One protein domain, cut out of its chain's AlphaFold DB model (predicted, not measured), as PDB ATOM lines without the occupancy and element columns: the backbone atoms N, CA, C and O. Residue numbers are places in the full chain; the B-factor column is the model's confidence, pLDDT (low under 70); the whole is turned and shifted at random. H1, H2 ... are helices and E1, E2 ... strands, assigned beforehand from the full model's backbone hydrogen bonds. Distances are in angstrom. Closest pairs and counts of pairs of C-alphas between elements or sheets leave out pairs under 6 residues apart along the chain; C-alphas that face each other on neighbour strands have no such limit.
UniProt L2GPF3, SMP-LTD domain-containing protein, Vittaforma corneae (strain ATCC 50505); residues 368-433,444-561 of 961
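Overview. This is residues 368 to 433 and 444 to 561 of the 961 residues of the protein "SMP-LTD domain-containing protein" of Vittaforma corneae (strain ATCC 50505) (UniProt L2GPF3). One long, twisted sheet of nine antiparallel strands curls round helix H1 on one face, while H2 and H4 cover different parts of the opposite face, H2 over E8 and H4 over E3. The short H3 only grazes the sheet. The printed part has 184 residues, with four named helices and nine named strands along the chain in the order H1 E1 E2 E3 H2 H3 E4 E5 E6 E7 E8 E9 H4; across the sheet the order is E1 - E2 - E3 - E9 - E8 - E7 - E6 - E5 - E4. The class is mixed, helices and strands, and the arrangement is three layers, with helices on both faces of a sheet. The whole is compact and rounded, with a radius of gyration of the C-alphas of 15.7 A and spans of 44 by 36 by 35 A.

Arrangement. From edge to edge of the sheet the strands' lines turn by 146 degrees. Inside it, E8, residues 518 to 524, and E9, residues 527 to 533, form an antiparallel hairpin, with N 520 and O 531 2.8 A apart, within hydrogen-bond range as are the N and O pairs that follow. E3, residues 420 to 428, is the antiparallel neighbour of E9, with N 425 and O 530 at 2.8 A. E2, residues 407 to 416, forms a hairpin with E3, with N 410 and O 424 at 2.7 A. The edge strand E1, residues 398 to 404, forms a hairpin with E2, with N 401 and O 409 at 2.8 A. On the other side of E8 is E7, residues 505 to 510, a hairpin with N 508 and O 519 at 2.7 A. Then come E6, residues 494 to 502, with N 500 and O 507 at 2.9 A to E7, and E5, residues 483 to 490, with N 486 and O 497 at 2.8 A to E6. The other edge strand is E4, residues 471 to 480, with N 475 and O 487 at 2.8 A to E5. E1 E2 E3 and E4 E5 E6 E7 E8 E9 are meanders, each strand the antiparallel neighbour of the one before. H1, residues 382 to 394, is on the sheet; the C-alphas of Ile 394 and Phe 531, its closest to E9, are 6.8 A apart. H2, residues 449 to 459, is on the opposite face, at a height over the sheet of 9.0 A, and runs along the strands at 1 degrees to E8 on the local plane; their closest C-alphas, Glu 451 and Ile 523, are 7.1 A apart. H4, residues 544 to 555, is on the same face as H2 at a height of 9.5 A, with C-alphas Trp 425 and Val 547, the closest of E3 and H4, 7.4 A apart. H3, residues 462 to 465, is close to H4 but not clearly touching, with the closest C-alphas, Ile 463 and Ala 553, 7.3 A apart. Every O i to N i+4 pair is within hydrogen-bond range in H1, H2 and H4; H3 is too short for one.

Along the chain. H1 runs 19.2 A from C-alpha 382 at (108.834, 86.649, 121.098). E2, 23.6 A long, bends by 75 degrees at residue 413, and E4, 23.7 A long, by 51 degrees at residue 477. E3 measures 26.5 A and E6 25.2 A. H4 ends at C-alpha 555 at (141.935, 101.587, 126.883).

Size, cuts and confidence. The C-alphas farthest apart, Thr 433 and Lys 514, are 45.2 A apart. Residues 434 to 443 are not printed, and C-alphas 433 and 444 are 19.4 A apart across the cut. Of the links printed whole, none is long. The mean pLDDT of the printed part is 83.8; residues 368, 432 to 433, 469, 514 and 557 to 561 are under 70.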
ATOM      1  N   CYS A 368     120.576  85.820 103.923       67.94
ATOM      2  CA  CYS A 368     119.828  85.420 105.112       67.94
ATOM      3  C   CYS A 368     118.641  86.373 105.274       67.94
ATOM      4  O   CYS A 368     118.822  87.584 105.171       67.94
ATOM      5  N   GLU A 369     117.436  85.867 105.507       70.75
ATOM      6  CA  GLU A 369     116.300  86.733 105.822       70.75
ATOM      7  C   GLU A 369     116.281  87.017 107.324       70.75
ATOM      8  O   GLU A 369     116.317  86.107 108.149       70.75
ATOM      9  N   PHE A 370     116.259  88.293 107.681       78.88
ATOM     10  CA  PHE A 370     116.093  88.763 109.045       78.88
ATOM     11  C   PHE A 370     115.120  89.925 108.994       78.88
ATOM     12  O   PHE A 370     115.508  91.019 108.607       78.88
ATOM     13  N   ILE A 371     113.858  89.701 109.338       76.12
ATOM     14  CA  ILE A 371     112.842  90.749 109.475       76.12
ATOM     15  C   ILE A 371     112.348  90.650 110.917       76.12
ATOM     16  O   ILE A 371     111.571  89.737 111.208       76.12
ATOM     17  N   PRO A 372     112.852  91.497 111.836       71.81
ATOM     18  CA  PRO A 372     112.464  91.415 113.228       71.81
ATOM     19  C   PRO A 372     110.993  91.793 113.343       71.81
ATOM     20  O   PRO A 372     110.536  92.780 112.757       71.81
ATOM     21  N   ARG A 373     110.245  91.001 114.108       77.69
ATOM     22  CA  ARG A 373     108.887  91.373 114.496       77.69
ATOM     23  C   ARG A 373     108.922  92.608 115.385       77.69
ATOM     24  O   ARG A 373     109.883  92.848 116.117       77.69
ATOM     25  N   GLN A 374     107.849  93.388 115.324       82.38
ATOM     26  CA  GLN A 374     107.650  94.459 116.282       82.38
ATOM     27  C   GLN A 374     107.371  93.847 117.655       82.38
ATOM     28  O   GLN A 374     106.411  93.096 117.828       82.38
ATOM     29  N   ILE A 375     108.236  94.169 118.610       81.88
ATOM     30  CA  ILE A 375     108.106  93.751 119.996       81.88
ATOM     31  C   ILE A 375     107.346  94.837 120.753       81.88
ATOM     32  O   ILE A 375     107.776  95.985 120.850       81.88
ATOM     33  N   MET A 376     106.196  94.462 121.275       80.62
ATOM     34  CA  MET A 376     105.315  95.236 122.128       80.62
ATOM     35  C   MET A 376     105.397  94.713 123.571       80.62
ATOM     36  O   MET A 376     106.107  93.755 123.884       80.62
ATOM     37  N   MET A 377     104.692  95.381 124.484       72.38
ATOM     38  CA  MET A 377     104.694  95.044 125.915       72.38
ATOM     39  C   MET A 377     104.158  93.634 126.207       72.38
ATOM     40  O   MET A 377     104.598  92.980 127.148       72.38
ATOM     41  N   ASP A 378     103.205  93.180 125.404       78.00
ATOM     42  CA  ASP A 378     102.464  91.929 125.532       78.00
ATOM     43  C   ASP A 378     103.177  90.720 124.907       78.00
ATOM     44  O   ASP A 378     102.926  89.593 125.325       78.00
ATOM     45  N   ASN A 379     104.113  90.932 123.976       81.00
ATOM     46  CA  ASN A 379     104.806  89.855 123.259       81.00
ATOM     47  C   ASN A 379     106.335  89.861 123.446       81.00
ATOM     48  O   ASN A 379     107.067  89.323 122.618       81.00
ATOM     49  N   ILE A 380     106.846  90.431 124.542       74.88
ATOM     50  CA  ILE A 380     108.296  90.531 124.794       74.88
ATOM     51  C   ILE A 380     109.032  89.179 124.796       74.88
ATOM     52  O   ILE A 380     110.232  89.131 124.542       74.88
ATOM     53  N   GLU A 381     108.320  88.077 125.037       74.38
ATOM     54  CA  GLU A 381     108.855  86.711 124.960       74.38
ATOM     55  C   GLU A 381     109.170  86.286 123.515       74.38
ATOM     56  O   GLU A 381     110.106  85.524 123.290       74.38
ATOM     57  N   GLU A 382     108.491  86.857 122.511       80.62
ATOM     58  CA  GLU A 382     108.834  86.649 121.098       80.62
ATOM     59  C   GLU A 382     110.205  87.237 120.734       80.62
ATOM     60  O   GLU A 382     110.808  86.825 119.741       80.62
ATOM     61  N   ALA A 383     110.737  88.163 121.543       81.31
ATOM     62  CA  ALA A 383     112.056  88.729 121.305       81.31
ATOM     63  C   ALA A 383     113.155  87.659 121.384       81.31
ATOM     64  O   ALA A 383     114.091  87.719 120.591       81.31
ATOM     65  N   GLU A 384     113.029  86.651 122.261       82.25
ATOM     66  CA  GLU A 384     113.997  85.545 122.371       82.25
ATOM     67  C   GLU A 384     114.176  84.821 121.028       82.25
ATOM     68  O   GLU A 384     115.302  84.563 120.603       82.25
ATOM     69  N   ALA A 385     113.078  84.589 120.301       80.88
ATOM     70  CA  ALA A 385     113.123  83.964 118.983       80.88
ATOM     71  C   ALA A 385     113.837  84.837 117.934       80.88
ATOM     72  O   ALA A 385     114.530  84.311 117.062       80.88
ATOM     73  N   GLU A 386     113.704  86.168 118.002       82.88
ATOM     74  CA  GLU A 386     114.453  87.084 117.129       82.88
ATOM     75  C   GLU A 386     115.947  87.123 117.484       82.88
ATOM     76  O   GLU A 386     116.797  87.175 116.590       82.88
ATOM     77  N   PHE A 387     116.294  87.019 118.768       82.69
ATOM     78  CA  PHE A 387     117.687  86.951 119.210       82.69
ATOM     79  C   PHE A 387     118.385  85.661 118.778       82.69
ATOM     80  O   PHE A 387     119.538  85.722 118.350       82.69
ATOM     81  N   GLU A 388     117.696  84.519 118.783       80.75
ATOM     82  CA  GLU A 388     118.235  83.269 118.231       80.75
ATOM     83  C   GLU A 388     118.597  83.410 116.740       80.75
ATOM     84  O   GLU A 388     119.650  82.943 116.296       80.75
ATOM     85  N   LYS A 389     117.802  84.153 115.955       82.12
ATOM     86  CA  LYS A 389     118.150  84.456 114.553       82.12
ATOM     87  C   LYS A 389     119.412  85.317 114.450       82.12
ATOM     88  O   LYS A 389     120.269  85.047 113.606       82.12
ATOM     89  N   ILE A 390     119.554  86.333 115.304       84.62
ATOM     90  CA  ILE A 390     120.752  87.189 115.348       84.62
ATOM     91  C   ILE A 390     121.987  86.372 115.765       84.62
ATOM     92  O   ILE A 390     123.050  86.516 115.159       84.62
ATOM     93  N   LEU A 391     121.855  85.466 116.739       83.31
ATOM     94  CA  LEU A 391     122.922  84.552 117.158       83.31
ATOM     95  C   LEU A 391     123.415  83.684 115.995       83.31
ATOM     96  O   LEU A 391     124.626  83.565 115.789       83.31
ATOM     97  N   LEU A 392     122.506  83.126 115.191       78.94
ATOM     98  CA  LEU A 392     122.867  82.358 113.994       78.94
ATOM     99  C   LEU A 392     123.670  83.200 112.987       78.94
ATOM    100  O   LEU A 392     124.668  82.734 112.436       78.94
ATOM    101  N   ILE A 393     123.277  84.460 112.785       83.06
ATOM    102  CA  ILE A 393     123.961  85.404 111.892       83.06
ATOM    103  C   ILE A 393     125.365  85.756 112.407       83.06
ATOM    104  O   ILE A 393     126.335  85.783 111.645       83.06
ATOM    105  N   ILE A 394     125.500  86.019 113.704       85.12
ATOM    106  CA  ILE A 394     126.779  86.359 114.341       85.12
ATOM    107  C   ILE A 394     127.754  85.178 114.301       85.12
ATOM    108  O   ILE A 394     128.959  85.380 114.171       85.12
ATOM    109  N   ASN A 395     127.240  83.949 114.345       79.00
ATOM    110  CA  ASN A 395     128.046  82.732 114.282       79.00
ATOM    111  C   ASN A 395     128.428  82.301 112.848       79.00
ATOM    112  O   ASN A 395     129.137  81.305 112.690       79.00
ATOM    113  N   CYS A 396     128.002  83.032 111.809       78.56
ATOM    114  CA  CYS A 396     128.405  82.774 110.422       78.56
ATOM    115  C   CYS A 396     129.910  83.004 110.184       78.56
ATOM    116  O   CYS A 396     130.604  83.619 110.989       78.56
ATOM    117  N   ASP A 397     130.417  82.552 109.035       76.50
ATOM    118  CA  ASP A 397     131.785  82.849 108.605       76.50
ATOM    119  C   ASP A 397     131.931  84.312 108.148       76.50
ATOM    120  O   ASP A 397     131.124  84.820 107.358       76.50
ATOM    121  N   TYR A 398     133.028  84.957 108.558       82.75
ATOM    122  CA  TYR A 398     133.380  86.316 108.142       82.75
ATOM    123  C   TYR A 398     134.724  86.344 107.403       82.75
ATOM    124  O   TYR A 398     135.713  85.749 107.828       82.75
ATOM    125  N   LYS A 399     134.779  87.091 106.300       82.25
ATOM    126  CA  LYS A 399     136.000  87.385 105.548       82.25
ATOM    127  C   LYS A 399     136.706  88.591 106.159       82.25
ATOM    128  O   LYS A 399     136.086  89.646 106.285       82.25
ATOM    129  N   ILE A 400     137.993  88.462 106.480       84.81
ATOM    130  CA  ILE A 400     138.836  89.599 106.884       84.81
ATOM    131  C   ILE A 400     139.001  90.534 105.682       84.81
ATOM    132  O   ILE A 400     139.365  90.089 104.591       84.81
ATOM    133  N   LEU A 401     138.702  91.814 105.885       85.75
ATOM    134  CA  LEU A 401     138.857  92.863 104.882       85.75
ATOM    135  C   LEU A 401     140.104  93.705 105.137       85.75
ATOM    136  O   LEU A 401     140.797  94.048 104.187       85.75
ATOM    137  N   ASP A 402     140.368  94.040 106.401       88.12
ATOM    138  CA  ASP A 402     141.420  94.981 106.785       88.12
ATOM    139  C   ASP A 402     141.836  94.769 108.250       88.12
ATOM    140  O   ASP A 402     141.037  94.304 109.070       88.12
ATOM    141  N   ILE A 403     143.077  95.126 108.580       89.81
ATOM    142  CA  ILE A 403     143.611  95.148 109.946       89.81
ATOM    143  C   ILE A 403     144.287  96.504 110.147       89.81
ATOM    144  O   ILE A 403     145.307  96.791 109.524       89.81
ATOM    145  N   LYS A 404     143.727  97.345 111.023       87.19
ATOM    146  CA  LYS A 404     144.250  98.688 111.326       87.19
ATOM    147  C   LYS A 404     144.245  98.939 112.824       87.19
ATOM    148  O   LYS A 404     143.203  98.792 113.450       87.19
ATOM    149  N   ASN A 405     145.375  99.375 113.382       86.44
ATOM    150  CA  ASN A 405     145.523  99.692 114.812       86.44
ATOM    151  C   ASN A 405     145.042  98.543 115.725       86.44
ATOM    152  O   ASN A 405     144.266  98.770 116.654       86.44
ATOM    153  N   ASP A 406     145.420  97.306 115.394       88.56
ATOM    154  CA  ASP A 406     144.962  96.045 116.010       88.56
ATOM    155  C   ASP A 406     143.441  95.824 116.027       88.56
ATOM    156  O   ASP A 406     142.938  94.967 116.751       88.56
ATOM    157  N   VAL A 407     142.693  96.583 115.224       91.00
ATOM    158  CA  VAL A 407     141.283  96.332 114.942       91.00
ATOM    159  C   VAL A 407     141.195  95.526 113.657       91.00
ATOM    160  O   VAL A 407     141.609  95.979 112.587       91.00
ATOM    161  N   VAL A 408     140.616  94.336 113.751       91.44
ATOM    162  CA  VAL A 408     140.368  93.456 112.612       91.44
ATOM    163  C   VAL A 408     138.954  93.695 112.101       91.44
ATOM    164  O   VAL A 408     137.984  93.400 112.797       91.44
ATOM    165  N   HIS A 409     138.822  94.198 110.874       92.50
ATOM    166  CA  HIS A 409     137.535  94.364 110.197       92.50
ATOM    167  C   HIS A 409     137.233  93.142 109.333       92.50
ATOM    168  O   HIS A 409     138.028  92.737 108.484       92.50
ATOM    169  N   ARG A 410     136.054  92.560 109.540       90.50
ATOM    170  CA  ARG A 410     135.535  91.415 108.801       90.50
ATOM    171  C   ARG A 410     134.119  91.683 108.290       90.50
ATOM    172  O   ARG A 410     133.412  92.555 108.793       90.50
ATOM    173  N   LYS A 411     133.685  90.911 107.297       88.19
ATOM    174  CA  LYS A 411     132.350  91.007 106.687       88.19
ATOM    175  C   LYS A 411     131.797  89.616 106.379       88.19
ATOM    176  O   LYS A 411     132.577  88.748 105.989       88.19
ATOM    177  N   THR A 412     130.495  89.385 106.550       83.75
ATOM    178  CA  THR A 412     129.885  88.084 106.205       83.75
ATOM    179  C   THR A 412     130.041  87.759 104.723       83.75
ATOM    180  O   THR A 412     130.155  88.649 103.881       83.75
ATOM    181  N   TYR A 413     130.012  86.466 104.388       75.62
ATOM    182  CA  TYR A 413     129.953  86.012 102.991       75.62
ATOM    183  C   TYR A 413     128.563  86.169 102.356       75.62
ATOM    184  O   TYR A 413     128.470  86.293 101.137       75.62
ATOM    185  N   SER A 414     127.501  86.184 103.166       76.56
ATOM    186  CA  SER A 414     126.108  86.319 102.717       76.56
ATOM    187  C   SER A 414     125.552  87.691 103.093       76.56
ATOM    188  O   SER A 414     125.858  88.198 104.179       76.56
ATOM    189  N   MET A 415     124.727  88.279 102.221       78.06
ATOM    190  CA  MET A 415     123.947  89.465 102.583       78.06
ATOM    191  C   MET A 415     122.822  89.072 103.545       78.06
ATOM    192  O   MET A 415     122.470  87.901 103.673       78.06
ATOM    193  N   ILE A 416     122.227  90.051 104.202       80.75
ATOM    194  CA  ILE A 416     120.960  89.932 104.907       80.75
ATOM    195  C   ILE A 416     119.908  90.690 104.102       80.75
ATOM    196  O   ILE A 416     120.163  91.797 103.625       80.75
ATOM    197  N   ASN A 417     118.743  90.072 103.901       79.31
ATOM    198  CA  ASN A 417     117.607  90.584 103.126       79.31
ATOM    199  C   ASN A 417     117.945  91.011 101.684       79.31
ATOM    200  O   ASN A 417     117.223  91.809 101.099       79.31
ATOM    201  N   ASN A 418     119.047  90.517 101.104       77.00
ATOM    202  CA  ASN A 418     119.614  91.013  99.837       77.00
ATOM    203  C   ASN A 418     119.969  92.519  99.852       77.00
ATOM    204  O   ASN A 418     120.079  93.126  98.789       77.00
ATOM    205  N   VAL A 419     120.145  93.125 101.035       79.56
ATOM    206  CA  VAL A 419     120.411  94.567 101.188       79.56
ATOM    207  C   VAL A 419     121.896  94.836 101.422       79.56
ATOM    208  O   VAL A 419     122.548  95.493 100.615       79.56
ATOM    209  N   ASP A 420     122.445  94.332 102.526       84.12
ATOM    210  CA  ASP A 420     123.852  94.527 102.892       84.12
ATOM    211  C   ASP A 420     124.359  93.317 103.684       84.12
ATOM    212  O   ASP A 420     123.620  92.376 103.951       84.12
ATOM    213  N   TYR A 421     125.626  93.313 104.053       87.00
ATOM    214  CA  TYR A 421     126.252  92.258 104.835       87.00
ATOM    215  C   TYR A 421     126.461  92.720 106.276       87.00
ATOM    216  O   TYR A 421     126.530  93.918 106.557       87.00
ATOM    217  N   VAL A 422     126.670  91.769 107.183       89.44
ATOM    218  CA  VAL A 422     127.053  92.101 108.557       89.44
ATOM    219  C   VAL A 422     128.526  92.449 108.583       89.44
ATOM    220  O   VAL A 422     129.373  91.704 108.079       89.44
ATOM    221  N   ASN A 423     128.829  93.587 109.190       92.19
ATOM    222  CA  ASN A 423     130.195  93.967 109.493       92.19
ATOM    223  C   ASN A 423     130.544  93.475 110.896       92.19
ATOM    224  O   ASN A 423     129.749  93.621 111.821       92.19
ATOM    225  N   SER A 424     131.732  92.897 111.037       93.50
ATOM    226  CA  SER A 424     132.297  92.494 112.318       93.50
ATOM    227  C   SER A 424     133.615  93.220 112.545       93.50
ATOM    228  O   SER A 424     134.454  93.276 111.649       93.50
ATOM    229  N   TRP A 425     133.824  93.754 113.739       94.88
ATOM    230  CA  TRP A 425     135.116  94.276 114.169       94.88
ATOM    231  C   TRP A 425     135.545  93.558 115.434       94.88
ATOM    232  O   TRP A 425     134.717  93.340 116.311       94.88
ATOM    233  N   SER A 426     136.821  93.197 115.539       93.75
ATOM    234  CA  SER A 426     137.367  92.711 116.805       93.75
ATOM    235  C   SER A 426     138.700  93.344 117.146       93.75
ATOM    236  O   SER A 426     139.460  93.717 116.251       93.75
ATOM    237  N   PHE A 427     138.957  93.483 118.439       93.81
ATOM    238  CA  PHE A 427     140.241  93.889 118.995       93.81
ATOM    239  C   PHE A 427     140.390  93.296 120.397       93.81
ATOM    240  O   PHE A 427     139.396  93.008 121.070       93.81
ATOM    241  N   LYS A 428     141.639  93.106 120.823       91.44
ATOM    242  CA  LYS A 428     141.955  92.601 122.161       91.44
ATOM    243  C   LYS A 428     141.627  93.644 123.215       91.44
ATOM    244  O   LYS A 428     141.946  94.820 123.045       91.44
ATOM    245  N   LEU A 429     141.009  93.196 124.294       88.94
ATOM    246  CA  LEU A 429     140.815  93.987 125.490       88.94
ATOM    247  C   LEU A 429     142.153  94.117 126.235       88.94
ATOM    248  O   LEU A 429     142.958  93.179 126.234       88.94
ATOM    249  N   PRO A 430     142.416  95.268 126.875       84.25
ATOM    250  CA  PRO A 430     143.559  95.416 127.762       84.25
ATOM    251  C   PRO A 430     143.499  94.362 128.863       84.25
ATOM    252  O   PRO A 430     142.437  94.116 129.440       84.25
ATOM    253  N   LYS A 431     144.645  93.771 129.204       77.31
ATOM    254  CA  LYS A 431     144.736  92.950 130.412       77.31
ATOM    255  C   LYS A 431     144.563  93.876 131.610       77.31
ATOM    256  O   LYS A 431     145.470  94.638 131.936       77.31
ATOM    257  N   GLY A 432     143.386  93.850 132.229       60.06
ATOM    258  CA  GLY A 432     143.142  94.605 133.451       60.06
ATOM    259  C   GLY A 432     144.116  94.156 134.539       60.06
ATOM    260  O   GLY A 432     144.245  92.959 134.801       60.06
ATOM    261  N   THR A 433     144.800  95.099 135.187       43.53
ATOM    262  CA  THR A 433     145.453  94.828 136.468       43.53
ATOM    263  C   THR A 433     144.346  94.508 137.465       43.53
ATOM    264  O   THR A 433     143.521  95.356 137.801       43.53
ATOM    265  N   TYR A 444     127.834  88.892 133.939       79.31
ATOM    266  CA  TYR A 444     127.660  88.092 132.735       79.31
ATOM    267  C   TYR A 444     128.332  86.727 132.892       79.31
ATOM    268  O   TYR A 444     129.414  86.602 133.472       79.31
ATOM    269  N   GLU A 445     127.686  85.691 132.363       78.31
ATOM    270  CA  GLU A 445     128.173  84.313 132.442       78.31
ATOM    271  C   GLU A 445     129.451  84.135 131.605       78.31
ATOM    272  O   GLU A 445     129.484  84.477 130.420       78.31
ATOM    273  N   GLY A 446     130.499  83.573 132.215       79.06
ATOM    274  CA  GLY A 446     131.754  83.241 131.532       79.06
ATOM    275  C   GLY A 446     132.695  84.419 131.263       79.06
ATOM    276  O   GLY A 446     133.659  84.239 130.523       79.06
ATOM    277  N   LEU A 447     132.436  85.598 131.842       82.44
ATOM    278  CA  LEU A 447     133.291  86.782 131.724       82.44
ATOM    279  C   LEU A 447     133.982  87.122 133.046       82.44
ATOM    280  O   LEU A 447     133.395  87.012 134.122       82.44
ATOM    281  N   SER A 448     135.220  87.608 132.964       84.38
ATOM    282  CA  SER A 448     135.915  88.222 134.096       84.38
ATOM    283  C   SER A 448     135.198  89.493 134.573       84.38
ATOM    284  O   SER A 448     134.340  90.055 133.885       84.38
ATOM    285  N   VAL A 449     135.564  89.994 135.756       81.69
ATOM    286  CA  VAL A 449     134.999  91.243 136.302       81.69
ATOM    287  C   VAL A 449     135.271  92.433 135.374       81.69
ATOM    288  O   VAL A 449     134.388  93.262 135.168       81.69
ATOM    289  N   TYR A 450     136.467  92.514 134.780       85.00
ATOM    290  CA  TYR A 450     136.808  93.583 133.837       85.00
ATOM    291  C   TYR A 450     135.983  93.485 132.549       85.00
ATOM    292  O   TYR A 450     135.356  94.462 132.148       85.00
ATOM    293  N   GLU A 451     135.903  92.297 131.948       87.06
ATOM    294  CA  GLU A 451     135.085  92.063 130.752       87.06
ATOM    295  C   GLU A 451     133.600  92.341 131.024       87.06
ATOM    296  O   GLU A 451     132.922  92.955 130.202       87.06
ATOM    297  N   SER A 452     133.114  91.971 132.211       86.38
ATOM    298  CA  SER A 452     131.753  92.278 132.653       86.38
ATOM    299  C   SER A 452     131.519  93.783 132.766       86.38
ATOM    300  O   SER A 452     130.484  94.263 132.321       86.38
ATOM    301  N   LYS A 453     132.477  94.555 133.303       86.81
ATOM    302  CA  LYS A 453     132.390  96.026 133.350       86.81
ATOM    303  C   LYS A 453     132.365  96.641 131.951       86.81
ATOM    304  O   LYS A 453     131.574  97.549 131.702       86.81
ATOM    305  N   VAL A 454     133.188  96.133 131.031       88.19
ATOM    306  CA  VAL A 454     133.182  96.572 129.628       88.19
ATOM    307  C   VAL A 454     131.814  96.306 129.000       88.19
ATOM    308  O   VAL A 454     131.213  97.234 128.463       88.19
ATOM    309  N   LEU A 455     131.273  95.089 129.113       88.19
ATOM    310  CA  LEU A 455     129.963  94.756 128.544       88.19
ATOM    311  C   LEU A 455     128.823  95.555 129.200       88.19
ATOM    312  O   LEU A 455     127.944  96.059 128.501       88.19
ATOM    313  N   TYR A 456     128.904  95.778 130.514       88.69
ATOM    314  CA  TYR A 456     127.965  96.613 131.261       88.69
ATOM    315  C   TYR A 456     127.966  98.070 130.787       88.69
ATOM    316  O   TYR A 456     126.902  98.669 130.664       88.69
ATOM    317  N   SER A 457     129.125  98.629 130.420       86.81
ATOM    318  CA  SER A 457     129.207  99.987 129.856       86.81
ATOM    319  C   SER A 457     128.481 100.134 128.509       86.81
ATOM    320  O   SER A 457     128.012 101.223 128.160       86.81
ATOM    321  N   PHE A 458     128.353  99.037 127.748       88.62
ATOM    322  CA  PHE A 458     127.490  98.988 126.568       88.62
ATOM    323  C   PHE A 458     126.025  98.823 126.959       88.62
ATOM    324  O   PHE A 458     125.172  99.441 126.329       88.62
ATOM    325  N   GLU A 459     125.712  98.035 127.993       86.38
ATOM    326  CA  GLU A 459     124.339  97.881 128.485       86.38
ATOM    327  C   GLU A 459     123.763  99.224 128.945       86.38
ATOM    328  O   GLU A 459     122.638  99.557 128.567       86.38
ATOM    329  N   THR A 460     124.531 100.024 129.687       83.38
ATOM    330  CA  THR A 460     124.141 101.373 130.135       83.38
ATOM    331  C   THR A 460     124.198 102.425 129.024       83.38
ATOM    332  O   THR A 460     123.756 103.555 129.225       83.38
ATOM    333  N   LEU A 461     124.717 102.065 127.842       82.12
ATOM    334  CA  LEU A 461     124.994 102.957 126.713       82.12
ATOM    335  C   LEU A 461     125.948 104.126 127.043       82.12
ATOM    336  O   LEU A 461     126.086 105.057 126.247       82.12
ATOM    337  N   GLU A 462     126.655 104.090 128.173       80.25
ATOM    338  CA  GLU A 462     127.617 105.131 128.557       80.25
ATOM    339  C   GLU A 462     128.758 105.217 127.551       80.25
ATOM    340  O   GLU A 462     129.062 106.290 127.024       80.25
ATOM    341  N   ILE A 463     129.328 104.066 127.196       82.19
ATOM    342  CA  ILE A 463     130.423 104.015 126.230       82.19
ATOM    343  C   ILE A 463     129.957 104.399 124.822       82.19
ATOM    344  O   ILE A 463     130.727 104.950 124.033       82.19
ATOM    345  N   PHE A 464     128.672 104.204 124.513       78.88
ATOM    346  CA  PHE A 464     128.089 104.642 123.250       78.88
ATOM    347  C   PHE A 464     128.072 106.154 123.103       78.88
ATOM    348  O   PHE A 464     128.239 106.617 121.980       78.88
ATOM    349  N   LYS A 465     127.951 106.934 124.185       79.12
ATOM    350  CA  LYS A 465     128.020 108.404 124.100       79.12
ATOM    351  C   LYS A 465     129.352 108.884 123.511       79.12
ATOM    352  O   LYS A 465     129.380 109.877 122.792       79.12
ATOM    353  N   SER A 466     130.436 108.127 123.715       73.00
ATOM    354  CA  SER A 466     131.752 108.425 123.122       73.00
ATOM    355  C   SER A 466     131.840 108.145 121.608       73.00
ATOM    356  O   SER A 466     132.728 108.648 120.916       73.00
ATOM    357  N   ILE A 467     130.903 107.359 121.065       76.50
ATOM    358  CA  ILE A 467     130.910 106.869 119.675       76.50
ATOM    359  C   ILE A 467     129.756 107.470 118.859       76.50
ATOM    360  O   ILE A 467     129.893 107.710 117.654       76.50
ATOM    361  N   LEU A 468     128.631 107.732 119.524       78.94
ATOM    362  CA  LEU A 468     127.379 108.279 119.021       78.94
ATOM    363  C   LEU A 468     127.126 109.635 119.701       78.94
ATOM    364  O   LEU A 468     126.368 109.734 120.662       78.94
ATOM    365  N   ALA A 469     127.747 110.692 119.168       67.00
ATOM    366  CA  ALA A 469     127.755 112.054 119.729       67.00
ATOM    367  C   ALA A 469     126.372 112.741 119.854       67.00
ATOM    368  O   ALA A 469     126.268 113.873 120.325       67.00
ATOM    369  N   ASN A 470     125.303 112.071 119.418       79.62
ATOM    370  CA  ASN A 470     123.949 112.610 119.361       79.62
ATOM    371  C   ASN A 470     122.998 112.010 120.404       79.62
ATOM    372  O   ASN A 470     121.841 112.425 120.431       79.62
ATOM    373  N   ILE A 471     123.447 111.074 121.252       82.50
ATOM    374  CA  ILE A 471     122.616 110.521 122.330       82.50
ATOM    375  C   ILE A 471     122.444 111.586 123.420       82.50
ATOM    376  O   ILE A 471     123.410 111.945 124.090       82.50
ATOM    377  N   LYS A 472     121.213 112.069 123.613       84.38
ATOM    378  CA  LYS A 472     120.844 112.951 124.732       84.38
ATOM    379  C   LYS A 472     120.520 112.129 125.974       84.38
ATOM    380  O   LYS A 472     121.093 112.345 127.038       84.38
ATOM    381  N   GLU A 473     119.619 111.165 125.821       84.81
ATOM    382  CA  GLU A 473     119.056 110.399 126.930       84.81
ATOM    383  C   GLU A 473     118.744 108.966 126.492       84.81
ATOM    384  O   GLU A 473     118.495 108.694 125.317       84.81
ATOM    385  N   VAL A 474     118.743 108.044 127.450       84.75
ATOM    386  CA  VAL A 474     118.293 106.665 127.269       84.75
ATOM    387  C   VAL A 474     117.214 106.400 128.305       84.75
ATOM    388  O   VAL A 474     117.477 106.468 129.503       84.75
ATOM    389  N   LYS A 475     116.011 106.064 127.845       89.75
ATOM    390  CA  LYS A 475     114.877 105.696 128.693       89.75
ATOM    391  C   LYS A 475     114.615 104.208 128.554       89.75
ATOM    392  O   LYS A 475     114.398 103.710 127.453       89.75
ATOM    393  N   VAL A 476     114.614 103.477 129.661       89.00
ATOM    394  CA  VAL A 476     114.131 102.093 129.659       89.00
ATOM    395  C   VAL A 476     112.609 102.153 129.705       89.00
ATOM    396  O   VAL A 476     112.046 102.538 130.723       89.00
ATOM    397  N   ILE A 477     111.950 101.813 128.596       87.94
ATOM    398  CA  ILE A 477     110.482 101.787 128.523       87.94
ATOM    399  C   ILE A 477     109.964 100.569 129.291       87.94
ATOM    400  O   ILE A 477     108.998 100.660 130.044       87.94
ATOM    401  N   HIS A 478     110.617  99.420 129.103       84.19
ATOM    402  CA  HIS A 478     110.238  98.171 129.749       84.19
ATOM    403  C   HIS A 478     111.450  97.274 129.978       84.19
ATOM    404  O   HIS A 478     112.382  97.255 129.172       84.19
ATOM    405  N   LYS A 479     111.425  96.484 131.052       86.06
ATOM    406  CA  LYS A 479     112.449  95.480 131.352       86.06
ATOM    407  C   LYS A 479     111.794  94.232 131.937       86.06
ATOM    408  O   LYS A 479     111.125  94.314 132.962       86.06
ATOM    409  N   LYS A 480     112.046  93.079 131.315       85.00
ATOM    410  CA  LYS A 480     111.653  91.753 131.803       85.00
ATOM    411  C   LYS A 480     112.865  90.828 131.718       85.00
ATOM    412  O   LYS A 480     113.333  90.507 130.628       85.00
ATOM    413  N   LYS A 481     113.374  90.384 132.872       85.50
ATOM    414  CA  LYS A 481     114.582  89.540 132.973       85.50
ATOM    415  C   LYS A 481     115.777  90.172 132.232       85.50
ATOM    416  O   LYS A 481     116.183  91.286 132.566       85.50
ATOM    417  N   SER A 482     116.328  89.466 131.244       85.88
ATOM    418  CA  SER A 482     117.460  89.877 130.417       85.88
ATOM    419  C   SER A 482     117.064  90.675 129.172       85.88
ATOM    420  O   SER A 482     117.955  91.114 128.448       85.88
ATOM    421  N   ILE A 483     115.766  90.890 128.923       89.81
ATOM    422  CA  ILE A 483     115.248  91.637 127.771       89.81
ATOM    423  C   ILE A 483     114.687  92.979 128.240       89.81
ATOM    424  O   ILE A 483     114.035  93.098 129.278       89.81
ATOM    425  N   SER A 484     114.933  94.022 127.461       90.00
ATOM    426  CA  SER A 484     114.412  95.360 127.723       90.00
ATOM    427  C   SER A 484     114.102  96.093 126.432       90.00
ATOM    428  O   SER A 484     114.894  96.053 125.495       90.00
ATOM    429  N   LEU A 485     112.974  96.793 126.404       91.00
ATOM    430  CA  LEU A 485     112.667  97.776 125.376       91.00
ATOM    431  C   LEU A 485     113.200  99.125 125.855       91.00
ATOM    432  O   LEU A 485     112.786  99.634 126.900       91.00
ATOM    433  N   ILE A 486     114.143  99.684 125.110       91.88
ATOM    434  CA  ILE A 486     114.792 100.951 125.426       91.88
ATOM    435  C   ILE A 486     114.503 101.972 124.332       91.88
ATOM    436  O   ILE A 486     114.442 101.635 123.154       91.88
ATOM    437  N   ARG A 487     114.376 103.231 124.731       91.62
ATOM    438  CA  ARG A 487     114.264 104.382 123.850       91.62
ATOM    439  C   ARG A 487     115.504 105.237 123.978       91.62
ATOM    440  O   ARG A 487     115.798 105.762 125.050       91.62
ATOM    441  N   ILE A 488     116.223 105.388 122.879       89.56
ATOM    442  CA  ILE A 488     117.356 106.297 122.774       89.56
ATOM    443  C   ILE A 488     116.834 107.615 122.206       89.56
ATOM    444  O   ILE A 488     116.401 107.677 121.056       89.56
ATOM    445  N   VAL A 489     116.877 108.671 123.015       87.88
ATOM    446  CA  VAL A 489     116.543 110.032 122.596       87.88
ATOM    447  C   VAL A 489     117.794 110.642 121.976       87.88
ATOM    448  O   VAL A 489     118.768 110.958 122.666       87.88
ATOM    449  N   MET A 490     117.781 110.786 120.655       85.31
ATOM    450  CA  MET A 490     118.831 111.463 119.899       85.31
ATOM    451  C   MET A 490     118.538 112.965 119.830       85.31
ATOM    452  O   MET A 490     117.440 113.418 120.155       85.31
ATOM    453  N   LYS A 491     119.505 113.776 119.378       81.62
ATOM    454  CA  LYS A 491     119.316 115.235 119.271       81.62
ATOM    455  C   LYS A 491     118.049 115.637 118.506       81.62
ATOM    456  O   LYS A 491     117.385 116.569 118.961       81.62
ATOM    457  N   ASN A 492     117.719 114.908 117.434       84.38
ATOM    458  CA  ASN A 492     116.679 115.275 116.467       84.38
ATOM    459  C   ASN A 492     115.547 114.236 116.323       84.38
ATOM    460  O   ASN A 492     114.621 114.475 115.556       84.38
ATOM    461  N   TYR A 493     115.628 113.074 116.980       87.81
ATOM    462  CA  TYR A 493     114.649 111.986 116.836       87.81
ATOM    463  C   TYR A 493     114.785 110.942 117.961       87.81
ATOM    464  O   TYR A 493     115.742 110.983 118.730       87.81
ATOM    465  N   GLU A 494     113.849 109.996 118.053       88.44
ATOM    466  CA  GLU A 494     113.873 108.896 119.028       88.44
ATOM    467  C   GLU A 494     114.033 107.539 118.324       88.44
ATOM    468  O   GLU A 494     113.523 107.331 117.219       88.44
ATOM    469  N   LEU A 495     114.755 106.611 118.955       88.75
ATOM    470  CA  LEU A 495     114.954 105.242 118.479       88.75
ATOM    471  C   LEU A 495     114.521 104.239 119.537       88.75
ATOM    472  O   LEU A 495     115.131 104.171 120.602       88.75
ATOM    473  N   ASP A 496     113.545 103.401 119.199       90.75
ATOM    474  CA  ASP A 496     113.159 102.265 120.029       90.75
ATOM    475  C   ASP A 496     113.989 101.035 119.644       90.75
ATOM    476  O   ASP A 496     113.976 100.588 118.493       90.75
ATOM    477  N   LEU A 497     114.732 100.490 120.607       91.31
ATOM    478  CA  LEU A 497     115.546  99.287 120.461       91.31
ATOM    479  C   LEU A 497     115.118  98.229 121.472       91.31
ATOM    480  O   LEU A 497     114.880  98.521 122.642       91.31
ATOM    481  N   VAL A 498     115.111  96.973 121.046       91.81
ATOM    482  CA  VAL A 498     115.061  95.832 121.956       91.81
ATOM    483  C   VAL A 498     116.495  95.455 122.305       91.81
ATOM    484  O   VAL A 498     117.295  95.158 121.420       91.81
ATOM    485  N   ARG A 499     116.823  95.486 123.594       92.56
ATOM    486  CA  ARG A 499     118.117  95.108 124.166       92.56
ATOM    487  C   ARG A 499     117.983  93.777 124.900       92.56
ATOM    488  O   ARG A 499     117.129  93.679 125.780       92.56
ATOM    489  N   MET A 500     118.851  92.809 124.612       91.12
ATOM    490  CA  MET A 500     118.953  91.553 125.362       91.12
ATOM    491  C   MET A 500     120.378  91.246 125.791       91.12
ATOM    492  O   MET A 500     121.325  91.359 125.011       91.12
ATOM    493  N   VAL A 501     120.491  90.801 127.036       89.56
ATOM    494  CA  VAL A 501     121.691  90.188 127.597       89.56
ATOM    495  C   VAL A 501     121.588  88.671 127.446       89.56
ATOM    496  O   VAL A 501     120.620  88.059 127.895       89.56
ATOM    497  N   TYR A 502     122.591  88.049 126.834       86.56
ATOM    498  CA  TYR A 502     122.659  86.598 126.689       86.56
ATOM    499  C   TYR A 502     124.089  86.106 126.908       86.56
ATOM    500  O   TYR A 502     124.958  86.277 126.050       86.56
ATOM    501  N   LYS A 503     124.335  85.474 128.062       85.44
ATOM    502  CA  LYS A 503     125.660  84.988 128.483       85.44
ATOM    503  C   LYS A 503     126.717  86.099 128.402       85.44
ATOM    504  O   LYS A 503     126.555  87.135 129.033       85.44
ATOM    505  N   ASN A 504     127.748  85.913 127.582       85.62
ATOM    506  CA  ASN A 504     128.829  86.858 127.302       85.62
ATOM    507  C   ASN A 504     128.529  87.828 126.141       85.62
ATOM    508  O   ASN A 504     129.455  88.376 125.532       85.62
ATOM    509  N   SER A 505     127.256  87.975 125.770       89.62
ATOM    510  CA  SER A 505     126.815  88.780 124.634       89.62
ATOM    511  C   SER A 505     125.728  89.778 125.029       89.62
ATOM    512  O   SER A 505     124.862  89.495 125.854       89.62
ATOM    513  N   LEU A 506     125.750  90.939 124.385       92.19
ATOM    514  CA  LEU A 506     124.746  91.989 124.499       92.19
ATOM    515  C   LEU A 506     124.280  92.364 123.096       92.19
ATOM    516  O   LEU A 506     125.097  92.677 122.233       92.19
ATOM    517  N   MET A 507     122.975  92.345 122.860       93.25
ATOM    518  CA  MET A 507     122.396  92.574 121.539       93.25
ATOM    519  C   MET A 507     121.350  93.675 121.588       93.25
ATOM    520  O   MET A 507     120.587  93.771 122.543       93.25
ATOM    521  N   PHE A 508     121.301  94.470 120.528       92.00
ATOM    522  CA  PHE A 508     120.323  95.512 120.274       92.00
ATOM    523  C   PHE A 508     119.736  95.286 118.886       92.00
ATOM    524  O   PHE A 508     120.493  95.114 117.933       92.00
ATOM    525  N   PHE A 509     118.421  95.349 118.727       91.50
ATOM    526  CA  PHE A 509     117.812  95.466 117.405       91.50
ATOM    527  C   PHE A 509     116.713  96.515 117.396       91.50
ATOM    528  O   PHE A 509     116.074  96.785 118.411       91.50
ATOM    529  N   LYS A 510     116.520  97.145 116.242       90.31
ATOM    530  CA  LYS A 510     115.564  98.234 116.077       90.31
ATOM    531  C   LYS A 510     114.133  97.709 116.099       90.31
ATOM    532  O   LYS A 510     113.784  96.834 115.310       90.31
ATOM    533  N   ASN A 511     113.313  98.260 116.987       89.44
ATOM    534  CA  ASN A 511     111.929  97.848 117.156       89.44
ATOM    535  C   ASN A 511     111.007  98.532 116.129       89.44
ATOM    536  O   ASN A 511     111.154  99.722 115.853       89.44
ATOM    537  N   GLY A 512     110.043  97.791 115.575       74.19
ATOM    538  CA  GLY A 512     108.930  98.354 114.795       74.19
ATOM    539  C   GLY A 512     109.290  99.032 113.469       74.19
ATOM    540  O   GLY A 512     108.493  99.811 112.950       74.19
ATOM    541  N   SER A 513     110.469  98.773 112.896       70.38
ATOM    542  CA  SER A 513     110.884  99.402 111.639       70.38
ATOM    543  C   SER A 513     110.881  98.418 110.468       70.38
ATOM    544  O   SER A 513     111.285  97.270 110.618       70.38
ATOM    545  N   LYS A 514     110.482  98.889 109.273       67.25
ATOM    546  CA  LYS A 514     110.533  98.100 108.022       67.25
ATOM    547  C   LYS A 514     111.951  97.642 107.653       67.25
ATOM    548  O   LYS A 514     112.103  96.757 106.818       67.25
ATOM    549  N   TYR A 515     112.976  98.262 108.238       72.94
ATOM    550  CA  TYR A 515     114.376  97.951 107.988       72.94
ATOM    551  C   TYR A 515     114.975  97.246 109.197       72.94
ATOM    552  O   TYR A 515     115.050  97.788 110.298       72.94
ATOM    553  N   SER A 516     115.435  96.029 108.986       81.19
ATOM    554  CA  SER A 516     116.057  95.243 110.036       81.19
ATOM    555  C   SER A 516     117.429  95.810 110.358       81.19
ATOM    556  O   SER A 516     118.328  95.749 109.526       81.19
ATOM    557  N   GLU A 517     117.595  96.367 111.552       90.25
ATOM    558  CA  GLU A 517     118.890  96.848 112.027       90.25
ATOM    559  C   GLU A 517     119.208  96.196 113.367       90.25
ATOM    560  O   GLU A 517     118.355  96.167 114.255       90.25
ATOM    561  N   PHE A 518     120.425  95.680 113.519       92.25
ATOM    562  CA  PHE A 518     120.907  95.156 114.790       92.25
ATOM    563  C   PHE A 518     122.375  95.501 115.033       92.25
ATOM    564  O   PHE A 518     123.169  95.724 114.114       92.25
ATOM    565  N   LEU A 519     122.728  95.506 116.310       93.06
ATOM    566  CA  LEU A 519     124.066  95.702 116.823       93.06
ATOM    567  C   LEU A 519     124.297  94.709 117.958       93.06
ATOM    568  O   LEU A 519     123.465  94.590 118.849       93.06
ATOM    569  N   ALA A 520     125.411  93.997 117.942       93.81
ATOM    570  CA  ALA A 520     125.724  93.014 118.963       93.81
ATOM    571  C   ALA A 520     127.184  93.087 119.389       93.81
ATOM    572  O   ALA A 520     128.082  93.308 118.579       93.81
ATOM    573  N   PHE A 521     127.398  92.854 120.673       93.88
ATOM    574  CA  PHE A 521     128.684  92.832 121.340       93.88
ATOM    575  C   PHE A 521     128.856  91.452 121.943       93.88
ATOM    576  O   PHE A 521     127.939  90.940 122.579       93.88
ATOM    577  N   LYS A 522     130.019  90.850 121.745       92.62
ATOM    578  CA  LYS A 522     130.362  89.557 122.323       92.62
ATOM    579  C   LYS A 522     131.810  89.598 122.755       92.62
ATOM    580  O   LYS A 522     132.671  89.907 121.937       92.62
ATOM    581  N   ILE A 523     132.080  89.281 124.014       89.88
ATOM    582  CA  ILE A 523     133.455  89.148 124.495       89.88
ATOM    583  C   ILE A 523     133.820  87.672 124.486       89.88
ATOM    584  O   ILE A 523     133.106  86.842 125.050       89.88
ATOM    585  N   GLN A 524     134.907  87.334 123.807       85.50
ATOM    586  CA  GLN A 524     135.383  85.967 123.719       85.50
ATOM    587  C   GLN A 524     136.907  85.943 123.624       85.50
ATOM    588  O   GLN A 524     137.478  86.630 122.789       85.50
ATOM    589  N   ASP A 525     137.552  85.113 124.451       80.81
ATOM    590  CA  ASP A 525     139.015  84.954 124.472       80.81
ATOM    591  C   ASP A 525     139.760  86.300 124.625       80.81
ATOM    592  O   ASP A 525     140.700  86.577 123.882       80.81
ATOM    593  N   GLU A 526     139.320  87.149 125.563       85.94
ATOM    594  CA  GLU A 526     139.852  88.505 125.784       85.94
ATOM    595  C   GLU A 526     139.699  89.449 124.566       85.94
ATOM    596  O   GLU A 526     140.247  90.548 124.566       85.94
ATOM    597  N   GLU A 527     138.958  89.073 123.518       90.06
ATOM    598  CA  GLU A 527     138.627  89.940 122.382       90.06
ATOM    599  C   GLU A 527     137.178  90.427 122.465       90.06
ATOM    600  O   GLU A 527     136.241  89.650 122.663       90.06
ATOM    601  N   LEU A 528     136.976  91.731 122.252       92.94
ATOM    602  CA  LEU A 528     135.646  92.285 122.033       92.94
ATOM    603  C   LEU A 528     135.303  92.164 120.551       92.94
ATOM    604  O   LEU A 528     135.959  92.765 119.701       92.94
ATOM    605  N   HIS A 529     134.237  91.434 120.250       93.38
ATOM    606  CA  HIS A 529     133.643  91.341 118.927       93.38
ATOM    607  C   HIS A 529     132.406  92.229 118.841       93.38
ATOM    608  O   HIS A 529     131.465  92.099 119.623       93.38
ATOM    609  N   LEU A 530     132.398  93.100 117.844       94.69
ATOM    610  CA  LEU A 530     131.302  93.983 117.497       94.69
ATOM    611  C   LEU A 530     130.696  93.541 116.172       94.69
ATOM    612  O   LEU A 530     131.409  93.514 115.176       94.69
ATOM    613  N   PHE A 531     129.400  93.268 116.130       94.12
ATOM    614  CA  PHE A 531     128.666  92.908 114.919       94.12
ATOM    615  C   PHE A 531     127.605  93.964 114.642       94.12
ATOM    616  O   PHE A 531     126.776  94.226 115.507       94.12
ATOM    617  N   SER A 532     127.597  94.558 113.450       93.19
ATOM    618  CA  SER A 532     126.562  95.518 113.059       93.19
ATOM    619  C   SER A 532     125.948  95.168 111.712       93.19
ATOM    620  O   SER A 532     126.667  94.966 110.724       93.19
ATOM    621  N   PHE A 533     124.627  95.224 111.661       92.50
ATOM    622  CA  PHE A 533     123.844  95.259 110.440       92.50
ATOM    623  C   PHE A 533     122.932  96.483 110.502       92.50
ATOM    624  O   PHE A 533     121.955  96.498 111.243       92.50
ATOM    625  N   SER A 534     123.289  97.541 109.785       87.94
ATOM    626  CA  SER A 534     122.547  98.803 109.765       87.94
ATOM    627  C   SER A 534     122.844  99.564 108.478       87.94
ATOM    628  O   SER A 534     123.892  99.368 107.854       87.94
ATOM    629  N   ASN A 535     121.919 100.426 108.059       81.62
ATOM    630  CA  ASN A 535     122.122 101.270 106.886       81.62
ATOM    631  C   ASN A 535     123.283 102.247 107.143       81.62
ATOM    632  O   ASN A 535     123.389 102.787 108.238       81.62
ATOM    633  N   LYS A 536     124.123 102.548 106.144       80.56
ATOM    634  CA  LYS A 536     125.221 103.531 106.268       80.56
ATOM    635  C   LYS A 536     124.756 104.923 106.710       80.56
ATOM    636  O   LYS A 536     125.569 105.685 107.226       80.56
ATOM    637  N   SER A 537     123.485 105.257 106.476       78.25
ATOM    638  CA  SER A 537     122.854 106.498 106.937       78.25
ATOM    639  C   SER A 537     122.231 106.404 108.337       78.25
ATOM    640  O   SER A 537     121.777 107.418 108.853       78.25
ATOM    641  N   SER A 538     122.160 105.214 108.939       81.88
ATOM    642  CA  SER A 538     121.643 105.010 110.296       81.88
ATOM    643  C   SER A 538     122.683 105.444 111.321       81.88
ATOM    644  O   SER A 538     123.869 105.137 111.183       81.88
ATOM    645  N   ASP A 539     122.259 106.095 112.404       80.19
ATOM    646  CA  ASP A 539     123.180 106.401 113.500       80.19
ATOM    647  C   ASP A 539     123.683 105.137 114.207       80.19
ATOM    648  O   ASP A 539     124.750 105.182 114.814       80.19
ATOM    649  N   LEU A 540     123.010 103.991 114.050       80.44
ATOM    650  CA  LEU A 540     123.497 102.683 114.506       80.44
ATOM    651  C   LEU A 540     124.615 102.111 113.613       80.44
ATOM    652  O   LEU A 540     125.126 101.023 113.885       80.44
ATOM    653  N   PHE A 541     125.006 102.796 112.533       86.81
ATOM    654  CA  PHE A 541     126.098 102.367 111.663       86.81
ATOM    655  C   PHE A 541     127.449 102.471 112.355       86.81
ATOM    656  O   PHE A 541     127.957 103.561 112.629       86.81
ATOM    657  N   ILE A 542     128.087 101.334 112.603       88.56
ATOM    658  CA  ILE A 542     129.446 101.332 113.126       88.56
ATOM    659  C   ILE A 542     130.433 101.320 111.957       88.56
ATOM    660  O   ILE A 542     130.313 100.552 111.011       88.56
ATOM    661  N   ASN A 543     131.414 102.218 111.996       89.50
ATOM    662  CA  ASN A 543     132.507 102.279 111.032       89.50
ATOM    663  C   ASN A 543     133.856 102.163 111.750       89.50
ATOM    664  O   ASN A 543     133.931 102.267 112.974       89.50
ATOM    665  N   SER A 544     134.940 102.005 110.991       88.31
ATOM    666  CA  SER A 544     136.287 101.853 111.557       88.31
ATOM    667  C   SER A 544     136.686 103.000 112.492       88.31
ATOM    668  O   SER A 544     137.266 102.747 113.542       88.31
ATOM    669  N   LYS A 545     136.324 104.253 112.176       89.44
ATOM    670  CA  LYS A 545     136.610 105.412 113.043       89.44
ATOM    671  C   LYS A 545     135.910 105.287 114.399       89.44
ATOM    672  O   LYS A 545     136.527 105.553 115.425       89.44
ATOM    673  N   ARG A 546     134.641 104.865 114.404       90.38
ATOM    674  CA  ARG A 546     133.838 104.619 115.611       90.38
ATOM    675  C   ARG A 546     134.420 103.481 116.454       90.38
ATOM    676  O   ARG A 546     134.520 103.637 117.664       90.38
ATOM    677  N   VAL A 547     134.890 102.402 115.827       91.94
ATOM    678  CA  VAL A 547     135.546 101.289 116.541       91.94
ATOM    679  C   VAL A 547     136.905 101.687 117.112       91.94
ATOM    680  O   VAL A 547     137.225 101.311 118.230       91.94
ATOM    681  N   ILE A 548     137.696 102.488 116.398       89.62
ATOM    682  CA  ILE A 548     138.974 102.993 116.924       89.62
ATOM    683  C   ILE A 548     138.734 103.930 118.116       89.62
ATOM    684  O   ILE A 548     139.444 103.833 119.112       89.62
ATOM    685  N   LYS A 549     137.722 104.810 118.047       90.06
ATOM    686  CA  LYS A 549     137.307 105.634 119.197       90.06
ATOM    687  C   LYS A 549     136.856 104.768 120.372       90.06
ATOM    688  O   LYS A 549     137.269 105.029 121.494       90.06
ATOM    689  N   LEU A 550     136.069 103.726 120.102       90.12
ATOM    690  CA  LEU A 550     135.634 102.761 121.109       90.12
ATOM    691  C   LEU A 550     136.822 102.064 121.780       90.12
ATOM    692  O   LEU A 550     136.884 102.020 123.001       90.12
ATOM    693  N   LYS A 551     137.774 101.552 120.993       91.44
ATOM    694  CA  LYS A 551     138.991 100.916 121.506       91.44
ATOM    695  C   LYS A 551     139.745 101.865 122.443       91.44
ATOM    696  O   LYS A 551     140.000 101.499 123.584       91.44
ATOM    697  N   LYS A 552     139.983 103.110 122.011       89.69
ATOM    698  CA  LYS A 552     140.626 104.143 122.841       89.69
ATOM    699  C   LYS A 552     139.854 104.440 124.129       89.69
ATOM    700  O   LYS A 552     140.463 104.606 125.177       89.69
ATOM    701  N   ALA A 553     138.523 104.490 124.061       86.69
ATOM    702  CA  ALA A 553     137.667 104.717 125.223       86.69
ATOM    703  C   ALA A 553     137.747 103.574 126.252       86.69
ATOM    704  O   ALA A 553     137.694 103.835 127.449       86.69
ATOM    705  N   ILE A 554     137.896 102.325 125.794       88.31
ATOM    706  CA  ILE A 554     138.104 101.155 126.664       88.31
ATOM    707  C   ILE A 554     139.522 101.148 127.255       88.31
ATOM    708  O   ILE A 554     139.698 100.779 128.416       88.31
ATOM    709  N   GLU A 555     140.526 101.542 126.468       87.06
ATOM    710  CA  GLU A 555     141.935 101.587 126.883       87.06
ATOM    711  C   GLU A 555     142.214 102.696 127.910       87.06
ATOM    712  O   GLU A 555     142.923 102.453 128.883       87.06
ATOM    713  N   ASN A 556     141.610 103.878 127.739       82.62
ATOM    714  CA  ASN A 556     141.848 105.066 128.565       82.62
ATOM    715  C   ASN A 556     140.547 105.613 129.197       82.62
ATOM    716  O   ASN A 556     140.080 106.696 128.823       82.62
ATOM    717  N   PRO A 557     139.955 104.931 130.196       68.38
ATOM    718  CA  PRO A 557     138.724 105.398 130.842       68.38
ATOM    719  C   PRO A 557     138.895 106.747 131.575       68.38
ATOM    720  O   PRO A 557     137.939 107.502 131.718       68.38
ATOM    721  N   SER A 558     140.116 107.100 131.996       59.25
ATOM    722  CA  SER A 558     140.441 108.367 132.673       59.25
ATOM    723  C   SER A 558     140.550 109.583 131.740       59.25
ATOM    724  O   SER A 558     140.442 110.714 132.209       59.25
ATOM    725  N   GLU A 559     140.713 109.399 130.425       51.69
ATOM    726  CA  GLU A 559     140.631 110.512 129.464       51.69
ATOM    727  C   GLU A 559     139.177 110.940 129.207       51.69
ATOM    728  O   GLU A 559     138.941 112.084 128.824       51.69
ATOM    729  N   GLN A 560     138.186 110.080 129.486       49.97
ATOM    730  CA  GLN A 560     136.764 110.411 129.312       49.97
ATOM    731  C   GLN A 560     136.289 111.522 130.258       49.97
ATOM    732  O   GLN A 560     135.456 112.336 129.864       49.97
ATOM    733  N   SER A 561     136.824 111.610 131.479       46.00
ATOM    734  CA  SER A 561     136.480 112.687 132.419       46.00
ATOM    735  C   SER A 561     137.083 114.034 132.008       46.00
ATOM    736  O   SER A 561     136.427 115.060 132.167       46.00
TER     737      SER A 561